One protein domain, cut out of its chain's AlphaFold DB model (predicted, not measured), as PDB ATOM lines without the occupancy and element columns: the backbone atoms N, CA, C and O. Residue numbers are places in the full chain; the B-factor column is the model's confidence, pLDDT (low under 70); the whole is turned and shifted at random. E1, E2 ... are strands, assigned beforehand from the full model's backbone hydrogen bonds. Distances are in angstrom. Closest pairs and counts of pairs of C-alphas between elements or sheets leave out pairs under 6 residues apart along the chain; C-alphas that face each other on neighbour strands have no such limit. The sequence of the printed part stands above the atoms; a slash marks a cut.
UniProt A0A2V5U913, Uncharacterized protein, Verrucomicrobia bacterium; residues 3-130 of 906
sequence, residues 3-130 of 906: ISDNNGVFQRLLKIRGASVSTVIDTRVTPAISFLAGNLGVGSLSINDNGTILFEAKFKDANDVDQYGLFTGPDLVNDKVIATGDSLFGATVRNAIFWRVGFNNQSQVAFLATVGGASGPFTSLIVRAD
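Overview. This is residues 3 to 130 of the 906 residues of an uncharacterized protein of Verrucomicrobia bacterium (UniProt A0A2V5U913). Two strongly twisted sheets form a sandwich partly face to face, the branched sheet E3 to E7 and the three-stranded sheet E8, E9, E10, while the hairpin E1 and E2 lies at one end of the long axis, beyond the branched sheet. The printed part has 128 residues, with no named helix and ten named strands, E1 to E10 in chain order, and its class is all strand. Neighbours in the sheets are antiparallel; the three-stranded sheet has the order E8, E9, E10. The whole is compact, with a radius of gyration of the C-alphas of 15.3 A, yet elongated in outline, spanning 53 by 35 by 28 A.

Arrangement. In the branched sheet, E5, residues 53 to 60, has three neighbours and bends by 56 degrees at residue 56. E3, residues 33 to 35, and E4, residues 45 to 47, lie on one side of E5, and E6, residues 66 to 71, on the other side. N 34 and O 58 are 2.8 A apart, N 46 and O 54 2.9 A, and N 57 and O 69 2.9 A, each within hydrogen-bond range. E7, residues 80 to 83, is E6's neighbour on the side away from E5, with N 70 and O 82 at 2.8 A. E4 to E7 form a meander, each strand the antiparallel neighbour of the one before, and so do E8, residues 91 to 103, E9, residues 109 to 115, and E10, residues 123 to 129. E8 bends by 118 degrees at residue 100; N 97 and O 112 are 2.9 A apart, and N 111 and O 127 2.9 A. Between the two sheets, the facing parts are 9.6 A centre to centre and the strands stand at 26 degrees; the closest C-alphas of E6 and E8, Gly 69 and Ala 96, are 6.2 A apart. E1, residues 11 to 17, and E2, residues 20 to 26, form a hairpin, with N 15 and O 22 at 2.8 A. The closest C-alphas of E1 and E3, Gln 11 and Ser 34, are 6.6 A apart.

Along the chain. E1 begins at C-alpha 11 (147.201, 214.375, 227.762) and is 19.5 A long; E2 is 17.0 A. E5 begins at C-alpha 53 (154.530, 202.266, 232.033) and is 21.5 A long; E6 is 15.6 A. E3, E4 and E7 measure 6.9, 7.1 and 7.1 A. E8 is 24.0 A and E9 17.4 A; E10, 17.8 A, ends at C-alpha 129 (167.542, 199.334, 227.435).

Size, cuts and confidence. The C-alphas farthest apart, Ala 19 and Gly 120, are 54.2 A apart. The printed part has no cut, and no link is long. Mean pLDDT of the printed part is 75.4; 37 residues are under 70, among them 3 to 12, 36 to 43 and 118 to 121.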
ATOM      1  N   ILE A   3     142.517 211.991 228.490       55.53
ATOM      2  CA  ILE A   3     141.621 213.154 228.532       55.53
ATOM      3  C   ILE A   3     142.425 214.351 228.036       55.53
ATOM      4  O   ILE A   3     143.469 214.655 228.611       55.53
ATOM      5  N   SER A   4     141.961 214.967 226.949       55.28
ATOM      6  CA  SER A   4     142.496 216.238 226.449       55.28
ATOM      7  C   SER A   4     141.709 217.379 227.086       55.28
ATOM      8  O   SER A   4     140.492 217.261 227.242       55.28
ATOM      9  N   ASP A   5     142.373 218.464 227.477       52.72
ATOM     10  CA  ASP A   5     141.660 219.689 227.843       52.72
ATOM     11  C   ASP A   5     141.122 220.408 226.590       52.72
ATOM     12  O   ASP A   5     141.532 220.129 225.461       52.72
ATOM     13  N   ASN A   6     140.171 221.332 226.779       46.16
ATOM     14  CA  ASN A   6     139.490 222.052 225.689       46.16
ATOM     15  C   ASN A   6     140.427 222.922 224.824       46.16
ATOM     16  O   ASN A   6     139.974 223.474 223.823       46.16
ATOM     17  N   ASN A   7     141.706 223.042 225.196       52.50
ATOM     18  CA  ASN A   7     142.708 223.812 224.464       52.50
ATOM     19  C   ASN A   7     143.689 222.924 223.682       52.50
ATOM     20  O   ASN A   7     144.529 223.457 222.963       52.50
ATOM     21  N   GLY A   8     143.564 221.593 223.758       53.09
ATOM     22  CA  GLY A   8     144.184 220.670 222.806       53.09
ATOM     23  C   GLY A   8     145.703 220.521 222.895       53.09
ATOM     24  O   GLY A   8     146.310 220.201 221.876       53.09
ATOM     25  N   VAL A   9     146.333 220.718 224.061       55.88
ATOM     26  CA  VAL A   9     147.811 220.617 224.163       55.88
ATOM     27  C   VAL A   9     148.317 219.591 225.187       55.88
ATOM     28  O   VAL A   9     149.494 219.252 225.151       55.88
ATOM     29  N   PHE A  10     147.468 218.990 226.031       58.88
ATOM     30  CA  PHE A  10     147.950 218.041 227.048       58.88
ATOM     31  C   PHE A  10     147.096 216.786 227.181       58.88
ATOM     32  O   PHE A  10     145.878 216.797 227.024       58.88
ATOM     33  N   GLN A  11     147.766 215.693 227.523       66.19
ATOM     34  CA  GLN A  11     147.201 214.375 227.762       66.19
ATOM     35  C   GLN A  11     147.529 213.912 229.188       66.19
ATOM     36  O   GLN A  11     148.613 214.165 229.711       66.19
ATOM     37  N   ARG A  12     146.596 213.217 229.842       67.81
ATOM     38  CA  ARG A  12     146.852 212.557 231.131       67.81
ATOM     39  C   ARG A  12     146.559 211.077 231.042       67.81
ATOM     40  O   ARG A  12     145.568 210.683 230.425       67.81
ATOM     41  N   LEU A  13     147.380 210.275 231.710       70.75
ATOM     42  CA  LEU A  13     147.064 208.884 231.986       70.75
ATOM     43  C   LEU A  13     146.470 208.786 233.388       70.75
ATOM     44  O   LEU A  13     147.065 209.247 234.357       70.75
ATOM     45  N   LEU A  14     145.287 208.190 233.489       70.81
ATOM     46  CA  LEU A  14     144.543 208.071 234.738       70.81
ATOM     47  C   LEU A  14     144.509 206.617 235.209       70.81
ATOM     48  O   LEU A  14     144.259 205.710 234.412       70.81
ATOM     49  N   LYS A  15     144.690 206.412 236.514       69.31
ATOM     50  CA  LYS A  15     144.440 205.153 237.214       69.31
ATOM     51  C   LYS A  15     143.056 205.213 237.828       69.31
ATOM     52  O   LYS A  15     142.748 206.124 238.592       69.31
ATOM     53  N   ILE A  16     142.242 204.220 237.502       74.38
ATOM     54  CA  ILE A  16     140.882 204.084 238.016       74.38
ATOM     55  C   ILE A  16     140.862 202.876 238.954       74.38
ATOM     56  O   ILE A  16     141.223 201.772 238.550       74.38
ATOM     57  N   ARG A  17     140.463 203.081 240.212       66.06
ATOM     58  CA  ARG A  17     140.194 202.009 241.184       66.06
ATOM     59  C   ARG A  17     138.799 202.208 241.767       66.06
ATOM     60  O   ARG A  17     138.597 203.062 242.629       66.06
ATOM     61  N   GLY A  18     137.835 201.424 241.287       73.31
ATOM     62  CA  GLY A  18     136.424 201.623 241.626       73.31
ATOM     63  C   GLY A  18     135.963 203.027 241.215       73.31
ATOM     64  O   GLY A  18     136.158 203.422 240.071       73.31
ATOM     65  N   ALA A  19     135.406 203.790 242.159       70.56
ATOM     66  CA  ALA A  19     134.988 205.181 241.943       70.56
ATOM     67  C   ALA A  19     136.130 206.217 242.062       70.56
ATOM     68  O   ALA A  19     135.905 207.400 241.825       70.56
ATOM     69  N   SER A  20     137.344 205.804 242.445       61.47
ATOM     70  CA  SER A  20     138.488 206.713 242.611       61.47
ATOM     71  C   SER A  20     139.298 206.840 241.322       61.47
ATOM     72  O   SER A  20     139.664 205.830 240.715       61.47
ATOM     73  N   VAL A  21     139.626 208.076 240.939       73.50
ATOM     74  CA  VAL A  21     140.461 208.406 239.775       73.50
ATOM     75  C   VAL A  21     141.684 209.192 240.245       73.50
ATOM     76  O   VAL A  21     141.536 210.233 240.878       73.50
ATOM     77  N   SER A  22     142.887 208.715 239.927       68.94
ATOM     78  CA  SER A  22     144.150 209.417 240.198       68.94
ATOM     79  C   SER A  22     144.961 209.590 238.913       68.94
ATOM     80  O   SER A  22     144.892 208.752 238.015       68.94
ATOM     81  N   THR A  23     145.742 210.666 238.805       72.06
ATOM     82  CA  THR A  23     146.642 210.869 237.654       72.06
ATOM     83  C   THR A  23     147.916 210.047 237.852       72.06
ATOM     84  O   THR A  23     148.459 210.025 238.950       72.06
ATOM     85  N   VAL A  24     148.342 209.337 236.810       66.94
ATOM     86  CA  VAL A  24     149.568 208.518 236.774       66.94
ATOM     87  C   VAL A  24     150.653 209.217 235.972       66.94
ATOM     88  O   VAL A  24     151.804 209.216 236.372       66.94
ATOM     89  N   ILE A  25     150.273 209.830 234.849       70.25
ATOM     90  CA  ILE A  25     151.165 210.634 234.013       70.25
ATOM     91  C   ILE A  25     150.419 211.914 233.666       70.25
ATOM     92  O   ILE A  25     149.270 211.855 233.214       70.25
ATOM     93  N   ASP A  26     151.071 213.054 233.869       72.25
ATOM     94  CA  ASP A  26     150.593 214.366 233.446       72.25
ATOM     95  C   ASP A  26     151.612 214.974 232.492       72.25
ATOM     96  O   ASP A  26     152.758 215.205 232.859       72.25
ATOM     97  N   THR A  27     151.198 215.213 231.254       65.88
ATOM     98  CA  THR A  27     152.102 215.724 230.217       65.88
ATOM     99  C   THR A  27     152.311 217.241 230.276       65.88
ATOM    100  O   THR A  27     153.045 217.797 229.459       65.88
ATOM    101  N   ARG A  28     151.718 217.922 231.272       67.38
ATOM    102  CA  ARG A  28     151.970 219.336 231.613       67.38
ATOM    103  C   ARG A  28     153.316 219.521 232.319       67.38
ATOM    104  O   ARG A  28     153.396 220.125 233.386       67.38
ATOM    105  N   VAL A  29     154.356 218.968 231.720       62.06
ATOM    106  CA  VAL A  29     155.753 219.209 232.068       62.06
ATOM    107  C   VAL A  29     156.308 220.330 231.192       62.06
ATOM    108  O   VAL A  29     155.675 220.760 230.227       62.06
ATOM    109  N   THR A  30     157.475 220.849 231.547       58.19
ATOM    110  CA  THR A  30     158.174 221.892 230.790       58.19
ATOM    111  C   THR A  30     159.590 221.407 230.498       58.19
ATOM    112  O   THR A  30     160.359 221.300 231.454       58.19
ATOM    113  N   PRO A  31     159.956 221.138 229.226       63.66
ATOM    114  CA  PRO A  31     159.125 221.206 228.010       63.66
ATOM    115  C   PRO A  31     157.926 220.244 228.019       63.66
ATOM    116  O   PRO A  31     157.993 219.179 228.619       63.66
ATOM    117  N   ALA A  32     156.837 220.615 227.339       65.56
ATOM    118  CA  ALA A  32     155.643 219.776 227.234       65.56
ATOM    119  C   ALA A  32     155.916 218.518 226.401       65.56
ATOM    120  O   ALA A  32     156.584 218.584 225.364       65.56
ATOM    121  N   ILE A  33     155.341 217.394 226.825       70.19
ATOM    122  CA  ILE A  33     155.353 216.146 226.055       70.19
ATOM    123  C   ILE A  33     153.948 215.832 225.538       70.19
ATOM    124  O   ILE A  33     152.948 216.301 226.068       70.19
ATOM    125  N   SER A  34     153.844 215.024 224.494       70.94
ATOM    126  CA  SER A  34     152.563 214.545 223.966       70.94
ATOM    127  C   SER A  34     152.699 213.080 223.571       70.94
ATOM    128  O   SER A  34     153.686 212.713 222.938       70.94
ATOM    129  N   PHE A  35     151.745 212.220 223.943       70.81
ATOM    130  CA  PHE A  35     151.760 210.833 223.476       70.81
ATOM    131  C   PHE A  35     151.582 210.833 221.959       70.81
ATOM    132  O   PHE A  35     150.701 211.513 221.417       70.81
ATOM    133  N   LEU A  36     152.390 210.036 221.264       66.38
ATOM    134  CA  LEU A  36     152.167 209.805 219.844       66.38
ATOM    135  C   LEU A  36     150.845 209.057 219.674       66.38
ATOM    136  O   LEU A  36     150.630 208.027 220.298       66.38
ATOM    137  N   ALA A  37     149.933 209.570 218.852       55.38
ATOM    138  CA  ALA A  37     148.720 208.856 218.471       55.38
ATOM    139  C   ALA A  37     148.925 208.276 217.068       55.38
ATOM    140  O   ALA A  37     148.931 209.011 216.083       55.38
ATOM    141  N   GLY A  38     149.100 206.956 216.960       53.38
ATOM    142  CA  GLY A  38     148.944 206.278 215.670       53.38
ATOM    143  C   GLY A  38     147.486 206.356 215.190       53.38
ATOM    144  O   GLY A  38     146.590 206.646 215.984       53.38
ATOM    145  N   ASN A  39     147.227 206.022 213.919       46.09
ATOM    146  CA  ASN A  39     145.899 206.043 213.262       46.09
ATOM    147  C   ASN A  39     144.778 205.220 213.955       46.09
ATOM    148  O   ASN A  39     143.668 205.154 213.438       46.09
ATOM    149  N   LEU A  40     145.037 204.601 215.113       43.00
ATOM    150  CA  LEU A  40     144.067 203.875 215.942       43.00
ATOM    151  C   LEU A  40     144.024 204.345 217.417       43.00
ATOM    152  O   LEU A  40     143.480 203.648 218.269       43.00
ATOM    153  N   GLY A  41     144.541 205.535 217.738       48.53
ATOM    154  CA  GLY A  41     144.178 206.241 218.978       48.53
ATOM    155  C   GLY A  41     144.952 205.894 220.257       48.53
ATOM    156  O   GLY A  41     144.584 206.394 221.315       48.53
ATOM    157  N   VAL A  42     146.038 205.123 220.188       51.03
ATOM    158  CA  VAL A  42     147.114 205.091 221.199       51.03
ATOM    159  C   VAL A  42     148.417 204.728 220.486       51.03
ATOM    160  O   VAL A  42     148.452 203.744 219.750       51.03
ATOM    161  N   GLY A  43     149.481 205.514 220.649       56.84
ATOM    162  CA  GLY A  43     150.831 205.091 220.265       56.84
ATOM    163  C   GLY A  43     151.273 203.872 221.062       56.84
ATOM    164  O   GLY A  43     150.534 203.367 221.918       56.84
ATOM    165  N   SER A  44     152.468 203.373 220.766       70.50
ATOM    166  CA  SER A  44     153.094 202.290 221.517       70.50
ATOM    167  C   SER A  44     153.099 202.666 223.005       70.50
ATOM    168  O   SER A  44     153.808 203.566 223.438       70.50
ATOM    169  N   LEU A  45     152.212 202.034 223.774       78.69
ATOM    170  CA  LEU A  45     152.041 202.174 225.217       78.69
ATOM    171  C   LEU A  45     151.981 200.757 225.774       78.69
ATOM    172  O   LEU A  45     151.170 199.948 225.305       78.69
ATOM    173  N   SER A  46     152.825 200.463 226.754       84.69
ATOM    174  CA  SER A  46     152.853 199.188 227.463       84.69
ATOM    175  C   SER A  46     152.935 199.425 228.967       84.69
ATOM    176  O   SER A  46     153.376 200.479 229.419       84.69
ATOM    177  N   ILE A  47     152.469 198.456 229.741       83.50
ATOM    178  CA  ILE A  47     152.569 198.435 231.197       83.50
ATOM    179  C   ILE A  47     152.993 197.026 231.595       83.50
ATOM    180  O   ILE A  47     152.466 196.060 231.042       83.50
ATOM    181  N   ASN A  48     153.955 196.915 232.503       80.69
ATOM    182  CA  ASN A  48     154.378 195.626 233.041       80.69
ATOM    183  C   ASN A  48     153.656 195.311 234.358       80.69
ATOM    184  O   ASN A  48     152.955 196.163 234.915       80.69
ATOM    185  N   ASP A  49     153.839 194.099 234.882       77.25
ATOM    186  CA  ASP A  49     153.129 193.645 236.086       77.25
ATOM    187  C   ASP A  49     153.528 194.432 237.352       77.25
ATOM    188  O   ASP A  49     152.748 194.521 238.304       77.25
ATOM    189  N   ASN A  50     154.684 195.107 237.337       66.25
ATOM    190  CA  ASN A  50     155.128 195.999 238.418       66.25
ATOM    191  C   ASN A  50     154.442 197.380 238.368       66.25
ATOM    192  O   ASN A  50     154.491 198.164 239.325       66.25
ATOM    193  N   GLY A  51     153.731 197.666 237.275       71.00
ATOM    194  CA  GLY A  51     153.019 198.917 237.041       71.00
ATOM    195  C   GLY A  51     153.889 200.028 236.459       71.00
ATOM    196  O   GLY A  51     153.428 201.168 236.416       71.00
ATOM    197  N   THR A  52     155.106 199.708 236.005       80.06
ATOM    198  CA  THR A  52     155.911 200.629 235.194       80.06
ATOM    199  C   THR A  52     155.231 200.762 233.842       80.06
ATOM    200  O   THR A  52     154.765 199.770 233.282       80.06
ATOM    201  N   ILE A  53     155.141 201.981 233.327       83.88
ATOM    202  CA  ILE A  53     154.530 202.266 232.033       83.88
ATOM    203  C   ILE A  53     155.643 202.669 231.083       83.88
ATOM    204  O   ILE A  53     156.520 203.414 231.479       83.88
ATOM    205  N   LEU A  54     155.593 202.203 229.844       86.25
ATOM    206  CA  LEU A  54     156.489 202.613 228.771       86.25
ATOM    207  C   LEU A  54     155.656 203.205 227.643       86.25
ATOM    208  O   LEU A  54     154.676 202.586 227.218       86.25
ATOM    209  N   PHE A  55     156.039 204.375 227.141       82.88
ATOM    210  CA  PHE A  55     155.317 205.036 226.065       82.88
ATOM    211  C   PHE A  55     156.214 205.827 225.120       82.88
ATOM    212  O   PHE A  55     157.268 206.334 225.494       82.88
ATOM    213  N   GLU A  56     155.744 205.961 223.883       83.81
ATOM    214  CA  GLU A  56     156.308 206.878 222.898       83.81
ATOM    215  C   GLU A  56     155.739 208.289 223.082       83.81
ATOM    216  O   GLU A  56     154.515 208.482 223.129       83.81
ATOM    217  N   ALA A  57     156.623 209.284 223.134       80.81
ATOM    218  CA  ALA A  57     156.241 210.684 223.241       80.81
ATOM    219  C   ALA A  57     156.958 211.576 222.227       80.81
ATOM    220  O   ALA A  57     158.099 211.334 221.832       80.81
ATOM    221  N   LYS A  58     156.261 212.645 221.851       82.19
ATOM    222  CA  LYS A  58     156.763 213.784 221.091       82.19
ATOM    223  C   LYS A  58     156.960 214.975 222.019       82.19
ATOM    224  O   LYS A  58     156.064 215.283 222.806       82.19
ATOM    225  N   PHE A  59     158.080 215.673 221.874       81.69
ATOM    226  CA  PHE A  59     158.419 216.870 222.648       81.69
ATOM    227  C   PHE A  59     159.135 217.911 221.780       81.69
ATOM    228  O   PHE A  59     159.540 217.613 220.659       81.69
ATOM    229  N   LYS A  60     159.260 219.141 222.284       80.06
ATOM    230  CA  LYS A  60     160.013 220.223 221.634       80.06
ATOM    231  C   LYS A  60     161.419 220.318 222.216       80.06
ATOM    232  O   LYS A  60     161.564 220.314 223.439       80.06
ATOM    233  N   ASP A  61     162.438 220.413 221.367       76.31
ATOM    234  CA  ASP A  61     163.797 220.742 221.811       76.31
ATOM    235  C   ASP A  61     163.993 222.252 222.050       76.31
ATOM    236  O   ASP A  61     163.072 223.056 221.896       76.31
ATOM    237  N   ALA A  62     165.212 222.649 222.435       73.88
ATOM    238  CA  ALA A  62     165.566 224.041 222.729       73.88
ATOM    239  C   ALA A  62     165.396 225.009 221.539       73.88
ATOM    240  O   ALA A  62     165.397 226.220 221.743       73.88
ATOM    241  N   ASN A  63     165.242 224.490 220.316       79.81
ATOM    242  CA  ASN A  63     165.025 225.265 219.096       79.81
ATOM    243  C   ASN A  63     163.572 225.174 218.595       79.81
ATOM    244  O   ASN A  63     163.303 225.533 217.450       79.81
ATOM    245  N   ASP A  64     162.646 224.684 219.427       79.00
ATOM    246  CA  ASP A  64     161.236 224.455 219.088       79.00
ATOM    247  C   ASP A  64     161.024 223.431 217.948       79.00
ATOM    248  O   ASP A  64     159.996 223.408 217.257       79.00
ATOM    249  N   VAL A  65     161.985 222.519 217.762       81.12
ATOM    250  CA  VAL A  65     161.891 221.422 216.792       81.12
ATOM    251  C   VAL A  65     161.272 220.194 217.455       81.12
ATOM    252  O   VAL A  65     161.552 219.875 218.610       81.12
ATOM    253  N   ASP A  66     160.402 219.506 216.714       81.88
ATOM    254  CA  ASP A  66     159.772 218.267 217.166       81.88
ATOM    255  C   ASP A  66     160.800 217.131 217.272       81.88
ATOM    256  O   ASP A  66     161.447 216.770 216.289       81.88
ATOM    257  N   GLN A  67     160.894 216.540 218.458       85.81
ATOM    258  CA  GLN A  67     161.698 215.366 218.775       85.81
ATOM    259  C   GLN A  67     160.803 214.219 219.258       85.81
ATOM    260  O   GLN A  67     159.662 214.433 219.681       85.81
ATOM    261  N   TYR A  68     161.329 212.997 219.196       86.69
ATOM    262  CA  TYR A  68     160.607 211.765 219.509       86.69
ATOM    263  C   TYR A  68     161.436 210.890 220.447       86.69
ATOM    264  O   TYR A  68     162.655 210.816 220.310       86.69
ATOM    265  N   GLY A  69     160.792 210.201 221.384       87.50
ATOM    266  CA  GLY A  69     161.498 209.313 222.302       87.50
ATOM    267  C   GLY A  69     160.607 208.322 223.032       87.50
ATOM    268  O   GLY A  69     159.378 208.374 222.949       87.50
ATOM    269  N   LEU A  70     161.269 207.419 223.746       89.06
ATOM    270  CA  LEU A  70     160.692 206.417 224.630       89.06
ATOM    271  C   LEU A  70     160.854 206.870 226.077       89.06
ATOM    272  O   LEU A  70     161.958 207.239 226.483       89.06
ATOM    273  N   PHE A  71     159.770 206.813 226.845       85.25
ATOM    274  CA  PHE A  71     159.731 207.320 228.213       85.25
ATOM    275  C   PHE A  71     158.994 206.372 229.153       85.25
ATOM    276  O   PHE A  71     158.024 205.717 228.756       85.25
ATOM    277  N   THR A  72     159.431 206.328 230.411       84.12
ATOM    278  CA  THR A  72     158.768 205.578 231.489       84.12
ATOM    279  C   THR A  72     157.879 206.435 232.398       84.12
ATOM    280  O   THR A  72     157.186 205.926 233.277       84.12
ATOM    281  N   GLY A  73     157.849 207.743 232.145       78.75
ATOM    282  CA  GLY A  73     157.191 208.773 232.942       78.75
ATOM    283  C   GLY A  73     157.296 210.151 232.265       78.75
ATOM    284  O   GLY A  73     157.808 210.250 231.149       78.75
ATOM    285  N   PRO A  74     156.715 211.207 232.858       70.12
ATOM    286  CA  PRO A  74     156.574 212.505 232.208       70.12
ATOM    287  C   PRO A  74     157.850 213.369 232.159       70.12
ATOM    288  O   PRO A  74     157.852 214.365 231.441       70.12
ATOM    289  N   ASP A  75     158.907 213.049 232.903       74.19
ATOM    290  CA  ASP A  75     160.138 213.843 232.959       74.19
ATOM    291  C   ASP A  75     161.063 213.553 231.758       74.19
ATOM    292  O   ASP A  75     161.549 212.442 231.558       74.19
ATOM    293  N   LEU A  76     161.352 214.582 230.958       69.81
ATOM    294  CA  LEU A  76     162.167 214.469 229.741       69.81
ATOM    295  C   LEU A  76     163.643 214.105 229.977       69.81
ATOM    296  O   LEU A  76     164.349 213.778 229.019       69.81
ATOM    297  N   VAL A  77     164.113 214.190 231.218       69.50
ATOM    298  CA  VAL A  77     165.474 213.840 231.624       69.50
ATOM    299  C   VAL A  77     165.464 212.524 232.390       69.50
ATOM    300  O   VAL A  77     166.149 211.590 231.983       69.50
ATOM    301  N   ASN A  78     164.677 212.443 233.464       66.44
ATOM    302  CA  ASN A  78     164.728 211.321 234.406       66.44
ATOM    303  C   ASN A  78     163.965 210.086 233.921       66.44
ATOM    304  O   ASN A  78     164.346 208.965 234.243       66.44
ATOM    305  N   ASP A  79     162.917 210.279 233.121       77.94
ATOM    306  CA  ASP A  79     162.094 209.183 232.616       77.94
ATOM    307  C   ASP A  79     162.435 208.799 231.172       77.94
ATOM    308  O   ASP A  79     161.768 207.952 230.571       77.94
ATOM    309  N   LYS A  80     163.447 209.437 230.577       86.75
ATOM    310  CA  LYS A  80     163.852 209.190 229.195       86.75
ATOM    311  C   LYS A  80     164.622 207.877 229.095       86.75
ATOM    312  O   LYS A  80     165.735 207.762 229.592       86.75
ATOM    313  N   VAL A  81     164.059 206.921 228.360       88.00
ATOM    314  CA  VAL A  81     164.766 205.698 227.957       88.00
ATOM    315  C   VAL A  81     165.729 206.025 226.818       88.00
ATOM    316  O   VAL A  81     166.905 205.684 226.884       88.00
ATOM    317  N   ILE A  82     165.232 206.699 225.774       90.31
ATOM    318  CA  ILE A  82     166.035 207.225 224.660       90.31
ATOM    319  C   ILE A  82     165.218 208.214 223.822       90.31
ATOM    320  O   ILE A  82     164.006 208.047 223.686       90.31
ATOM    321  N   ALA A  83     165.856 209.206 223.207       89.50
ATOM    322  CA  ALA A  83     165.211 210.123 222.270       89.50
ATOM    323  C   ALA A  83     166.085 210.464 221.055       89.50
ATOM    324  O   ALA A  83     167.288 210.206 221.008       89.50
ATOM    325  N   THR A  84     165.464 211.070 220.046       89.19
ATOM    326  CA  THR A  84     166.160 211.644 218.898       89.19
ATOM    327  C   THR A  84     167.171 212.702 219.343       89.19
ATOM    328  O   THR A  84     166.897 213.530 220.205       89.19
ATOM    329  N   GLY A  85     168.369 212.650 218.758       84.00
ATOM    330  CA  GLY A  85     169.512 213.469 219.162       84.00
ATOM    331  C   GLY A  85     170.446 212.806 220.180       84.00
ATOM    332  O   GLY A  85     171.610 213.204 220.243       84.00
ATOM    333  N   ASP A  86     170.003 211.773 220.906       86.88
ATOM    334  CA  ASP A  86     170.865 211.047 221.845       86.88
ATOM    335  C   ASP A  86     171.980 210.283 221.106       86.88
ATOM    336  O   ASP A  86     171.848 209.918 219.933       86.88
ATOM    337  N   SER A  87     173.102 210.044 221.787       86.81
ATOM    338  CA  SER A  87     174.190 209.212 221.263       86.81
ATOM    339  C   SER A  87     173.935 207.746 221.603       86.81
ATOM    340  O   SER A  87     173.721 207.405 222.764       86.81
ATOM    341  N   LEU A  88     173.991 206.873 220.601       84.00
ATOM    342  CA  LEU A  88     173.825 205.432 220.740       84.00
ATOM    343  C   LEU A  88     174.909 204.730 219.917       84.00
ATOM    344  O   LEU A  88     174.958 204.863 218.695       84.00
ATOM    345  N   PHE A  89     175.816 204.028 220.604       84.62
ATOM    346  CA  PHE A  89     177.006 203.395 220.010       84.62
ATOM    347  C   PHE A  89     177.859 204.354 219.154       84.62
ATOM    348  O   PHE A  89     178.367 203.989 218.097       84.62
ATOM    349  N   GLY A  90     177.996 205.607 219.603       78.44
ATOM    350  CA  GLY A  90     178.786 206.637 218.918       78.44
ATOM    351  C   GLY A  90     178.097 207.291 217.712       78.44
ATOM    352  O   GLY A  90     178.707 208.135 217.060       78.44
ATOM    353  N   ALA A  91     176.837 206.946 217.421       82.62
ATOM    354  CA  ALA A  91     176.031 207.555 216.365       82.62
ATOM    355  C   ALA A  91     174.797 208.271 216.938       82.62
ATOM    356  O   ALA A  91     174.265 207.893 217.977       82.62
ATOM    357  N   THR A  92     174.316 209.310 216.253       88.38
ATOM    358  CA  THR A  92     173.133 210.068 216.693       88.38
ATOM    359  C   THR A  92     171.847 209.308 216.383       88.38
ATOM    360  O   THR A  92     171.612 208.928 215.232       88.38
ATOM    361  N   VAL A  93     170.985 209.142 217.384       91.06
ATOM    362  CA  VAL A  93     169.646 208.568 217.242       91.06
ATOM    363  C   VAL A  93     168.767 209.498 216.412       91.06
ATOM    364  O   VAL A  93     168.637 210.690 216.684       91.06
ATOM    365  N   ARG A  94     168.145 208.937 215.379       87.38
ATOM    366  CA  ARG A  94     167.210 209.614 214.469       87.38
ATOM    367  C   ARG A  94     165.779 209.170 214.666       87.38
ATOM    368  O   ARG A  94     164.868 209.917 214.334       87.38
ATOM    369  N   ASN A  95     165.595 207.963 215.183       85.25
ATOM    370  CA  ASN A  95     164.295 207.426 215.519       85.25
ATOM    371  C   ASN A  95     164.448 206.289 216.532       85.25
ATOM    372  O   ASN A  95     165.439 205.556 216.484       85.25
ATOM    373  N   ALA A  96     163.454 206.117 217.395       85.44
ATOM    374  CA  ALA A  96     163.337 204.985 218.302       85.44
ATOM    375  C   ALA A  96     161.871 204.546 218.333       85.44
ATOM    376  O   ALA A  96     160.994 205.337 218.669       85.44
ATOM    377  N   ILE A  97     161.613 203.297 217.952       80.56
ATOM    378  CA  ILE A  97     160.272 202.708 217.924       80.56
ATOM    379  C   ILE A  97     160.296 201.461 218.790       80.56
ATOM    380  O   ILE A  97     161.177 200.617 218.619       80.56
ATOM    381  N   PHE A  98     159.315 201.297 219.673       84.69
ATOM    382  CA  PHE A  98     159.156 200.048 220.414       84.69
ATOM    383  C   PHE A  98     157.835 199.366 220.082       84.69
ATOM    384  O   PHE A  98     156.853 199.988 219.685       84.69
ATOM    385  N   TRP A  99     157.796 198.053 220.288       82.12
ATOM    386  CA  TRP A  99     156.565 197.274 220.208       82.12
ATOM    387  C   TRP A  99     156.166 196.803 221.599       82.12
ATOM    388  O   TRP A  99     157.023 196.512 222.426       82.12
ATOM    389  N   ARG A 100     154.857 196.667 221.854       75.38
ATOM    390  CA  ARG A 100     154.318 196.328 223.189       75.38
ATOM    391  C   ARG A 100     154.946 195.088 223.835       75.38
ATOM    392  O   ARG A 100     155.058 195.046 225.053       75.38
ATOM    393  N   VAL A 101     155.359 194.114 223.023       78.00
ATOM    394  CA  VAL A 101     155.997 192.857 223.455       78.00
ATOM    395  C   VAL A 101     157.461 193.012 223.876       78.00
ATOM    396  O   VAL A 101     158.027 192.093 224.452       78.00
ATOM    397  N   GLY A 102     158.081 194.159 223.593       80.75
ATOM    398  CA  GLY A 102     159.465 194.454 223.954       80.75
ATOM    399  C   GLY A 102     159.649 194.907 225.400       80.75
ATOM    400  O   GLY A 102     160.776 195.170 225.789       80.75
ATOM    401  N   PHE A 103     158.582 195.016 226.196       89.88
ATOM    402  CA  PHE A 103     158.651 195.479 227.580       89.88
ATOM    403  C   PHE A 103     158.339 194.347 228.559       89.88
ATOM    404  O   PHE A 103     157.265 193.749 228.475       89.88
ATOM    405  N   ASN A 104     159.270 194.040 229.470       80.94
ATOM    406  CA  ASN A 104     159.137 192.918 230.404       80.94
ATOM    407  C   ASN A 104     158.918 193.359 231.870       80.94
ATOM    408  O   ASN A 104     158.979 194.539 232.221       80.94
ATOM    409  N   ASN A 105     158.676 192.381 232.749       79.88
ATOM    410  CA  ASN A 105     158.454 192.602 234.186       79.88
ATOM    411  C   ASN A 105     159.713 193.008 234.969       79.88
ATOM    412  O   ASN A 105     159.605 193.340 236.140       79.88
ATOM    413  N   GLN A 106     160.892 193.023 234.344       70.44
ATOM    414  CA  GLN A 106     162.114 193.604 234.913       70.44
ATOM    415  C   GLN A 106     162.311 195.063 234.474       70.44
ATOM    416  O   GLN A 106     163.374 195.631 234.680       70.44
ATOM    417  N   SER A 107     161.296 195.668 233.850       77.88
ATOM    418  CA  SER A 107     161.336 197.016 233.277       77.88
ATOM    419  C   SER A 107     162.401 197.209 232.184       77.88
ATOM    420  O   SER A 107     162.778 198.341 231.890       77.88
ATOM    421  N   GLN A 108     162.842 196.126 231.534       84.50
ATOM    422  CA  GLN A 108     163.730 196.181 230.370       84.50
ATOM    423  C   GLN A 108     162.921 196.427 229.093       84.50
ATOM    424  O   GLN A 108     161.821 195.888 228.928       84.50
ATOM    425  N   VAL A 109     163.486 197.206 228.171       89.56
ATOM    426  CA  VAL A 109     162.825 197.695 226.957       89.56
ATOM    427  C   VAL A 109     163.606 197.290 225.712       89.56
ATOM    428  O   VAL A 109     164.690 197.801 225.470       89.56
ATOM    429  N   ALA A 110     163.039 196.432 224.871       89.56
ATOM    430  CA  ALA A 110     163.535 196.145 223.531       89.56
ATOM    431  C   ALA A 110     162.877 197.072 222.493       89.56
ATOM    432  O   ALA A 110     161.649 197.118 222.376       89.56
ATOM    433  N   PHE A 111     163.690 197.786 221.718       90.31
ATOM    434  CA  PHE A 111     163.242 198.752 220.715       90.31
ATOM    435  C   PHE A 111     164.133 198.742 219.467       90.31
ATOM    436  O   PHE A 111     165.291 198.326 219.495       90.31
ATOM    437  N   LEU A 112     163.575 199.197 218.347       88.88
ATOM    438  CA  LEU A 112     164.296 199.445 217.105       88.88
ATOM    439  C   LEU A 112     164.784 200.898 217.099       88.88
ATOM    440  O   LEU A 112     163.975 201.827 217.086       88.88
ATOM    441  N   ALA A 113     166.096 201.096 217.064       90.88
ATOM    442  CA  ALA A 113     166.728 202.398 216.904       90.88
ATOM    443  C   ALA A 113     167.200 202.592 215.461       90.88
ATOM    444  O   ALA A 113     167.767 201.684 214.862       90.88
ATOM    445  N   THR A 114     167.021 203.784 214.902       90.81
ATOM    446  CA  THR A 114     167.690 204.206 213.665       90.81
ATOM    447  C   THR A 114     168.736 205.254 214.019       90.81
ATOM    448  O   THR A 114     168.389 206.284 214.596       90.81
ATOM    449  N   VAL A 115     170.003 205.008 213.686       90.50
ATOM    450  CA  VAL A 115     171.139 205.880 214.022       90.50
ATOM    451  C   VAL A 115     171.875 206.354 212.765       90.50
ATOM    452  O   VAL A 115     171.931 205.633 211.769       90.50
ATOM    453  N   GLY A 116     172.435 207.570 212.780       85.06
ATOM    454  CA  GLY A 116     173.226 208.096 211.660       85.06
ATOM    455  C   GLY A 116     173.623 209.576 211.770       85.06
ATOM    456  O   GLY A 116     172.956 210.385 212.428       85.06
ATOM    457  N   GLY A 117     174.716 209.943 211.091       72.00
ATOM    458  CA  GLY A 117     175.208 211.326 210.994       72.00
ATOM    459  C   GLY A 117     174.266 212.248 210.205       72.00
ATOM    460  O   GLY A 117     173.345 211.784 209.544       72.00
ATOM    461  N   ALA A 118     174.484 213.568 210.269       61.72
ATOM    462  CA  ALA A 118     173.605 214.560 209.621       61.72
ATOM    463  C   ALA A 118     173.498 214.412 208.088       61.72
ATOM    464  O   ALA A 118     172.544 214.904 207.494       61.72
ATOM    465  N   SER A 119     174.453 213.722 207.459       58.50
ATOM    466  CA  SER A 119     174.543 213.547 206.004       58.50
ATOM    467  C   SER A 119     175.048 212.154 205.578       58.50
ATOM    468  O   SER A 119     175.588 212.016 204.483       58.50
ATOM    469  N   GLY A 120     174.931 211.132 206.440       61.94
ATOM    470  CA  GLY A 120     175.415 209.761 206.187       61.94
ATOM    471  C   GLY A 120     174.296 208.708 206.122       61.94
ATOM    472  O   GLY A 120     173.156 209.023 206.464       61.94
ATOM    473  N   PRO A 121     174.593 207.464 205.693       68.56
ATOM    474  CA  PRO A 121     173.610 206.380 205.657       68.56
ATOM    475  C   PRO A 121     173.096 206.043 207.065       68.56
ATOM    476  O   PRO A 121     173.847 206.098 208.039       68.56
ATOM    477  N   PHE A 122     171.810 205.697 207.165       81.62
ATOM    478  CA  PHE A 122     171.179 205.300 208.423       81.62
ATOM    479  C   PHE A 122     171.348 203.801 208.675       81.62
ATOM    480  O   PHE A 122     171.169 202.993 207.762       81.62
ATOM    481  N   THR A 123     171.615 203.434 209.926       86.50
ATOM    482  CA  THR A 123     171.674 202.042 210.384       86.50
ATOM    483  C   THR A 123     170.529 201.777 211.351       86.50
ATOM    484  O   THR A 123     170.327 202.545 212.292       86.50
ATOM    485  N   SER A 124     169.799 200.681 211.146       88.62
ATOM    486  CA  SER A 124     168.764 200.221 212.078       88.62
ATOM    487  C   SER A 124     169.318 199.142 213.008       88.62
ATOM    488  O   SER A 124     169.928 198.180 212.546       88.62
ATOM    489  N   LEU A 125     169.090 199.294 214.310       85.88
ATOM    490  CA  LEU A 125     169.587 198.431 215.380       85.88
ATOM    491  C   LEU A 125     168.419 197.950 216.239       85.88
ATOM    492  O   LEU A 125     167.565 198.752 216.607       85.88
ATOM    493  N   ILE A 126     168.400 196.672 216.609       88.56
ATOM    494  CA  ILE A 126     167.541 196.189 217.698       88.56
ATOM    495  C   ILE A 126     168.346 196.318 218.989       88.56
ATOM    496  O   ILE A 126     169.444 195.773 219.086       88.56
ATOM    497  N   VAL A 127     167.813 197.058 219.958       86.94
ATOM    498  CA  VAL A 127     168.510 197.446 221.190       86.94
ATOM    499  C   VAL A 127     167.643 197.104 222.392       86.94
ATOM    500  O   VAL A 127     166.420 197.215 222.322       86.94
ATOM    501  N   ARG A 128     168.273 196.691 223.496       87.94
ATOM    502  CA  ARG A 128     167.627 196.553 224.803       87.94
ATOM    503  C   ARG A 128     168.146 197.651 225.734       87.94
ATOM    504  O   ARG A 128     169.356 197.772 225.889       87.94
ATOM    505  N   ALA A 129     167.250 198.434 226.324       84.62
ATOM    506  CA  ALA A 129     167.542 199.334 227.435       84.62
ATOM    507  C   ALA A 129     167.133 198.668 228.751       84.62
ATOM    508  O   ALA A 129     166.011 198.177 228.877       84.62
ATOM    509  N   ASP A 130     168.041 198.672 229.717       75.62
ATOM    510  CA  ASP A 130     167.820 198.153 231.064       75.62
ATOM    511  C   ASP A 130     167.564 199.343 232.019       75.62
ATOM    512  O   ASP A 130     168.147 200.412 231.813       75.62
TER     513      ASP A 130